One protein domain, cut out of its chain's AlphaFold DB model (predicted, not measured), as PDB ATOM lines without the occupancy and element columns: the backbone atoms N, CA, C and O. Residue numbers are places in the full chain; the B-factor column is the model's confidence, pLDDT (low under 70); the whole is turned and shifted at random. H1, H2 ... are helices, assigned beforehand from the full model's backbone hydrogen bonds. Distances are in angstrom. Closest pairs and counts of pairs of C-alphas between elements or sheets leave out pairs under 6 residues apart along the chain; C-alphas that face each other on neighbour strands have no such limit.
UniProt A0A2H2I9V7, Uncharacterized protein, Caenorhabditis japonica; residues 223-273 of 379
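AT A GLANCE: This is residues 223 to 273 of the 379 residues of an uncharacterized protein of Caenorhabditis japonica (UniProt A0A2H2I9V7). Three helices run roughly side by side with alternating directions: H1 and H2 form a helical hairpin, and H3 turns back along the pair. The three-helix group is loosely closed, for H1 and H2 touch while H3 is only near both of them, its first residues splayed away from the pair. The printed part has 51 residues with three named helices, in the order H1, H2, H3, and no named strand; its class is all helix. It is compact, with a radius of gyration of the C-alphas of 10.2 A, and elongated in outline, its C-alphas spanning 31 by 20 by 16 A.

HOW THE PARTS SIT: H1, residues 224 to 236, and H2, residues 243 to 252, touch, with 8 pairs of C-alphas within 8 A. Their closest C-alphas are those of Leu 231 and Val 249, 6.5 A apart. They run opposite ways at a shallow tilt of 23 degrees and form a helical hairpin. H3, residues 258 to 272, is close to H2 but not clearly touching it; their closest C-alphas are those of Thr 243 and Leu 268, 7.3 A apart. H2 and H3 run opposite ways at a shallow tilt of 21 degrees. H3 is also close to H1 but not clearly touching it, the closest C-alphas being those of Leu 235 and Val 264, 7.8 A apart. H1 and H3 run the same way at a shallow tilt of 29 degrees. In H3 every O i to N i+4 pair is within hydrogen-bond range; in H1 8 of 9 are, and in H2 5 of 6.

IN THESE COORDINATES: H1 begins at C-alpha 224, at (138.210, 252.492, 315.966), and ends at C-alpha 236, 19.0 A away. A short link of 6 residues leads to H2, which begins at C-alpha 243, at (149.869, 268.457, 317.739), and measures 14.8 A from first to last C-alpha. A tight link of 5 residues leads to H3, the longest helix by residues, with 15. H3 measures 21.3 A from first to last C-alpha and ends at C-alpha 272, at (159.255, 269.034, 317.366).

THE WHOLE: The two C-alphas farthest apart are those of Thr 223 and Ser 273, the first and last printed residues, 32.4 A apart. The printed part has no cut, and neither link is long. The mean pLDDT of the printed part is 78.1. The model's confidence is under 70 at residues 254 to 256, residue 258 and residues 271 to 273. The mean pLDDT is 85 for H1, 82 for H2 and 72 for H3.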
ATOM      1  N   THR A 223     135.906 253.396 311.719       84.81
ATOM      2  CA  THR A 223     135.947 252.484 312.855       84.81
ATOM      3  C   THR A 223     137.153 252.781 313.750       84.81
ATOM      4  O   THR A 223     138.172 253.328 313.325       84.81
ATOM      5  N   VAL A 224     137.095 252.340 315.008       83.19
ATOM      6  CA  VAL A 224     138.210 252.492 315.966       83.19
ATOM      7  C   VAL A 224     139.515 251.861 315.445       83.19
ATOM      8  O   VAL A 224     140.604 252.359 315.729       83.19
ATOM      9  N   GLN A 225     139.424 250.776 314.669       84.81
ATOM     10  CA  GLN A 225     140.589 250.121 314.062       84.81
ATOM     11  C   GLN A 225     141.187 250.952 312.922       84.81
ATOM     12  O   GLN A 225     142.407 251.047 312.801       84.81
ATOM     13  N   GLU A 226     140.342 251.590 312.115       86.12
ATOM     14  CA  GLU A 226     140.766 252.489 311.041       86.12
ATOM     15  C   GLU A 226     141.421 253.755 311.591       86.12
ATOM     16  O   GLU A 226     142.493 254.133 311.122       86.12
ATOM     17  N   TRP A 227     140.856 254.351 312.646       87.38
ATOM     18  CA  TRP A 227     141.489 255.462 313.360       87.38
ATOM     19  C   TRP A 227     142.864 255.082 313.921       87.38
ATOM     20  O   TRP A 227     143.816 255.850 313.787       87.38
ATOM     21  N   ALA A 228     143.003 253.878 314.485       85.00
ATOM     22  CA  ALA A 228     144.290 253.384 314.968       85.00
ATOM     23  C   ALA A 228     145.304 253.192 313.824       85.00
ATOM     24  O   ALA A 228     146.455 253.609 313.952       85.00
ATOM     25  N   LYS A 229     144.874 252.633 312.684       86.62
ATOM     26  CA  LYS A 229     145.709 252.494 311.477       86.62
ATOM     27  C   LYS A 229     146.173 253.860 310.967       86.62
ATOM     28  O   LYS A 229     147.355 254.022 310.658       86.62
ATOM     29  N   VAL A 230     145.269 254.840 310.901       87.00
ATOM     30  CA  VAL A 230     145.587 256.222 310.510       87.00
ATOM     31  C   VAL A 230     146.590 256.835 311.482       87.00
ATOM     32  O   VAL A 230     147.570 257.424 311.034       87.00
ATOM     33  N   LEU A 231     146.404 256.652 312.794       85.88
ATOM     34  CA  LEU A 231     147.331 257.152 313.806       85.88
ATOM     35  C   LEU A 231     148.735 256.560 313.639       85.88
ATOM     36  O   LEU A 231     149.706 257.310 313.647       85.88
ATOM     37  N   ASP A 232     148.859 255.248 313.440       85.56
ATOM     38  CA  ASP A 232     150.166 254.603 313.275       85.56
ATOM     39  C   ASP A 232     150.916 255.143 312.037       85.56
ATOM     40  O   ASP A 232     152.123 255.394 312.097       85.56
ATOM     41  N   HIS A 233     150.205 255.421 310.936       84.75
ATOM     42  CA  HIS A 233     150.796 256.066 309.755       84.75
ATOM     43  C   HIS A 233     151.103 257.550 309.991       84.75
ATOM     44  O   HIS A 233     152.114 258.050 309.497       84.75
ATOM     45  N   LEU A 234     150.265 258.252 310.756       86.56
ATOM     46  CA  LEU A 234     150.428 259.671 311.069       86.56
ATOM     47  C   LEU A 234     151.667 259.906 311.934       86.56
ATOM     48  O   LEU A 234     152.417 260.845 311.682       86.56
ATOM     49  N   LEU A 235     151.928 259.027 312.906       83.88
ATOM     50  CA  LEU A 235     153.094 259.121 313.787       83.88
ATOM     51  C   LEU A 235     154.418 259.047 313.019       83.88
ATOM     52  O   LEU A 235     155.365 259.747 313.370       83.88
ATOM     53  N   ALA A 236     154.473 258.271 311.933       83.62
ATOM     54  CA  ALA A 236     155.661 258.182 311.083       83.62
ATOM     55  C   ALA A 236     155.992 259.500 310.351       83.62
ATOM     56  O   ALA A 236     157.139 259.724 309.964       83.62
ATOM     57  N   VAL A 237     155.003 260.377 310.162       83.94
ATOM     58  CA  VAL A 237     155.123 261.676 309.472       83.94
ATOM     59  C   VAL A 237     154.687 262.847 310.355       83.94
ATOM     60  O   VAL A 237     154.412 263.938 309.858       83.94
ATOM     61  N   ALA A 238     154.695 262.657 311.676       79.88
ATOM     62  CA  ALA A 238     154.164 263.618 312.638       79.88
ATOM     63  C   ALA A 238     154.808 265.010 312.552       79.88
ATOM     64  O   ALA A 238     154.120 266.007 312.727       79.88
ATOM     65  N   LYS A 239     156.083 265.089 312.150       80.88
ATOM     66  CA  LYS A 239     156.823 266.337 311.861       80.88
ATOM     67  C   LYS A 239     156.172 267.264 310.818       80.88
ATOM     68  O   LYS A 239     156.727 268.310 310.492       80.88
ATOM     69  N   HIS A 240     155.090 266.848 310.162       79.56
ATOM     70  CA  HIS A 240     154.374 267.632 309.150       79.56
ATOM     71  C   HIS A 240     153.004 268.115 309.623       79.56
ATOM     72  O   HIS A 240     152.334 268.846 308.896       79.56
ATOM     73  N   PHE A 241     152.591 267.726 310.828       82.19
ATOM     74  CA  PHE A 241     151.270 268.008 311.363       82.19
ATOM     75  C   PHE A 241     151.371 268.707 312.716       82.19
ATOM     76  O   PHE A 241     152.287 268.465 313.492       82.19
ATOM     77  N   ASN A 242     150.395 269.566 312.999       81.25
ATOM     78  CA  ASN A 242     150.255 270.196 314.306       81.25
ATOM     79  C   ASN A 242     149.798 269.150 315.341       81.25
ATOM     80  O   ASN A 242     148.950 268.305 315.031       81.25
ATOM     81  N   THR A 243     150.297 269.252 316.573       80.38
ATOM     82  CA  THR A 243     149.869 268.457 317.739       80.38
ATOM     83  C   THR A 243     148.352 268.382 317.887       80.38
ATOM     84  O   THR A 243     147.826 267.296 318.114       80.38
ATOM     85  N   LYS A 244     147.624 269.470 317.599       82.94
ATOM     86  CA  LYS A 244     146.148 269.498 317.629       82.94
ATOM     87  C   LYS A 244     145.485 268.449 316.731       82.94
ATOM     88  O   LYS A 244     144.452 267.895 317.095       82.94
ATOM     89  N   LEU A 245     146.050 268.183 315.552       82.62
ATOM     90  CA  LEU A 245     145.497 267.193 314.624       82.62
ATOM     91  C   LEU A 245     145.781 265.767 315.105       82.62
ATOM     92  O   LEU A 245     144.938 264.886 314.955       82.62
ATOM     93  N   VAL A 246     146.941 265.541 315.722       82.88
ATOM     94  CA  VAL A 246     147.268 264.237 316.313       82.88
ATOM     95  C   VAL A 246     146.380 263.969 317.530       82.88
ATOM     96  O   VAL A 246     145.877 262.857 317.684       82.88
ATOM     97  N   ASP A 247     146.116 264.990 318.347       83.06
ATOM     98  CA  ASP A 247     145.190 264.912 319.481       83.06
ATOM     99  C   ASP A 247     143.761 264.590 319.042       83.06
ATOM    100  O   ASP A 247     143.103 263.749 319.661       83.06
ATOM    101  N   LEU A 248     143.310 265.187 317.936       84.19
ATOM    102  CA  LEU A 248     142.016 264.893 317.325       84.19
ATOM    103  C   LEU A 248     141.900 263.407 316.952       84.19
ATOM    104  O   LEU A 248     140.978 262.731 317.405       84.19
ATOM    105  N   VAL A 249     142.883 262.855 316.236       83.06
ATOM    106  CA  VAL A 249     142.913 261.422 315.876       83.06
ATOM    107  C   VAL A 249     142.993 260.523 317.119       83.06
ATOM    108  O   VAL A 249     142.325 259.490 317.197       83.06
ATOM    109  N   MET A 250     143.777 260.913 318.130       81.62
ATOM    110  CA  MET A 250     143.891 260.161 319.384       81.62
ATOM    111  C   MET A 250     142.597 260.152 320.203       81.62
ATOM    112  O   MET A 250     142.380 259.207 320.966       81.62
ATOM    113  N   SER A 251     141.749 261.175 320.075       82.06
ATOM    114  CA  SER A 251     140.477 261.255 320.800       82.06
ATOM    115  C   SER A 251     139.486 260.167 320.364       82.06
ATOM    116  O   SER A 251     138.816 259.582 321.216       82.06
ATOM    117  N   HIS A 252     139.504 259.800 319.079       80.50
ATOM    118  CA  HIS A 252     138.672 258.741 318.489       80.50
ATOM    119  C   HIS A 252     139.214 257.323 318.718       80.50
ATOM    120  O   HIS A 252     138.494 256.331 318.604       80.50
ATOM    121  N   CYS A 253     140.479 257.200 319.124       77.94
ATOM    122  CA  CYS A 253     141.107 255.923 319.457       77.94
ATOM    123  C   CYS A 253     140.778 255.493 320.904       77.94
ATOM    124  O   CYS A 253     141.619 255.554 321.810       77.94
ATOM    125  N   THR A 254     139.551 255.018 321.142       68.00
ATOM    126  CA  THR A 254     139.075 254.592 322.477       68.00
ATOM    127  C   THR A 254     139.863 253.418 323.079       68.00
ATOM    128  O   THR A 254     139.938 253.291 324.300       68.00
ATOM    129  N   SER A 255     140.537 252.612 322.253       64.94
ATOM    130  CA  SER A 255     141.368 251.471 322.673       64.94
ATOM    131  C   SER A 255     142.740 251.855 323.250       64.94
ATOM    132  O   SER A 255     143.467 251.001 323.767       64.94
ATOM    133  N   MET A 256     143.138 253.131 323.186       66.56
ATOM    134  CA  MET A 256     144.467 253.545 323.637       66.56
ATOM    135  C   MET A 256     144.541 253.744 325.148       66.56
ATOM    136  O   MET A 256     143.956 254.679 325.708       66.56
ATOM    137  N   THR A 257     145.383 252.934 325.798       71.06
ATOM    138  CA  THR A 257     145.738 253.115 327.209       71.06
ATOM    139  C   THR A 257     146.383 254.484 327.451       71.06
ATOM    140  O   THR A 257     147.119 255.021 326.615       71.06
ATOM    141  N   ARG A 258     146.177 255.044 328.650       69.06
ATOM    142  CA  ARG A 258     146.770 256.328 329.075       69.06
ATOM    143  C   ARG A 258     148.302 256.352 328.937       69.06
ATOM    144  O   ARG A 258     148.876 257.411 328.707       69.06
ATOM    145  N   LYS A 259     148.961 255.190 329.048       70.75
ATOM    146  CA  LYS A 259     150.409 255.030 328.833       70.75
ATOM    147  C   LYS A 259     150.795 255.239 327.362       70.75
ATOM    148  O   LYS A 259     151.706 256.022 327.104       70.75
ATOM    149  N   ARG A 260     150.069 254.631 326.412       74.94
ATOM    150  CA  ARG A 260     150.329 254.780 324.967       74.94
ATOM    151  C   ARG A 260     150.111 256.223 324.499       74.94
ATOM    152  O   ARG A 260     150.941 256.744 323.766       74.94
ATOM    153  N   ARG A 261     149.081 256.921 325.002       76.75
ATOM    154  CA  ARG A 261     148.869 258.356 324.699       76.75
ATOM    155  C   ARG A 261     150.037 259.235 325.166       76.75
ATOM    156  O   ARG A 261     150.517 260.074 324.410       76.75
ATOM    157  N   LYS A 262     150.547 258.995 326.382       73.44
ATOM    158  CA  LYS A 262     151.736 259.693 326.905       73.44
ATOM    159  C   LYS A 262     152.996 259.398 326.085       73.44
ATOM    160  O   LYS A 262     153.804 260.297 325.886       73.44
ATOM    161  N   GLN A 263     153.172 258.162 325.614       76.69
ATOM    162  CA  GLN A 263     154.284 257.802 324.729       76.69
ATOM    163  C   GLN A 263     154.193 258.531 323.386       76.69
ATOM    164  O   GLN A 263     155.196 259.077 322.943       76.69
ATOM    165  N   VAL A 264     153.001 258.609 322.788       77.69
ATOM    166  CA  VAL A 264     152.776 259.369 321.550       77.69
ATOM    167  C   VAL A 264     153.146 260.840 321.728       77.69
ATOM    168  O   VAL A 264     153.945 261.351 320.955       77.69
ATOM    169  N   HIS A 265     152.669 261.498 322.788       77.94
ATOM    170  CA  HIS A 265     153.053 262.887 323.073       77.94
ATOM    171  C   HIS A 265     154.565 263.049 323.271       77.94
ATOM    172  O   HIS A 265     155.150 264.033 322.835       77.94
ATOM    173  N   ARG A 266     155.228 262.066 323.894       75.31
ATOM    174  CA  ARG A 266     156.687 262.086 324.047       75.31
ATOM    175  C   ARG A 266     157.400 262.003 322.696       75.31
ATOM    176  O   ARG A 266     158.387 262.701 322.511       75.31
ATOM    177  N   ILE A 267     156.902 261.181 321.771       78.00
ATOM    178  CA  ILE A 267     157.435 261.072 320.405       78.00
ATOM    179  C   ILE A 267     157.226 262.386 319.643       78.00
ATOM    180  O   ILE A 267     158.168 262.863 319.015       78.00
ATOM    181  N   LEU A 268     156.044 263.002 319.763       75.44
ATOM    182  CA  LEU A 268     155.747 264.303 319.156       75.44
ATOM    183  C   LEU A 268     156.708 265.387 319.653       75.44
ATOM    184  O   LEU A 268     157.357 266.036 318.839       75.44
ATOM    185  N   ASN A 269     156.900 265.490 320.970       70.94
ATOM    186  CA  ASN A 269     157.817 266.463 321.567       70.94
ATOM    187  C   ASN A 269     159.273 266.248 321.126       70.94
ATOM    188  O   ASN A 269     160.000 267.213 320.926       70.94
ATOM    189  N   ILE A 270     159.707 264.992 320.954       72.88
ATOM    190  CA  ILE A 270     161.044 264.694 320.420       72.88
ATOM    191  C   ILE A 270     161.137 265.145 318.955       72.88
ATOM    192  O   ILE A 270     162.146 265.732 318.573       72.88
ATOM    193  N   SER A 271     160.092 264.922 318.152       60.06
ATOM    194  CA  SER A 271     160.063 265.304 316.734       60.06
ATOM    195  C   SER A 271     159.886 266.804 316.463       60.06
ATOM    196  O   SER A 271     160.254 267.254 315.382       60.06
ATOM    197  N   GLU A 272     159.352 267.567 317.421       56.25
ATOM    198  CA  GLU A 272     159.255 269.034 317.366       56.25
ATOM    199  C   GLU A 272     160.552 269.734 317.794       56.25
ATOM    200  O   GLU A 272     160.710 270.927 317.535       56.25
ATOM    201  N   SER A 273     161.504 269.014 318.404       41.66
ATOM    202  CA  SER A 273     162.837 269.557 318.680       41.66
ATOM    203  C   SER A 273     163.505 269.894 317.343       41.66
ATOM    204  O   SER A 273     163.773 268.976 316.558       41.66
TER     205      SER A 273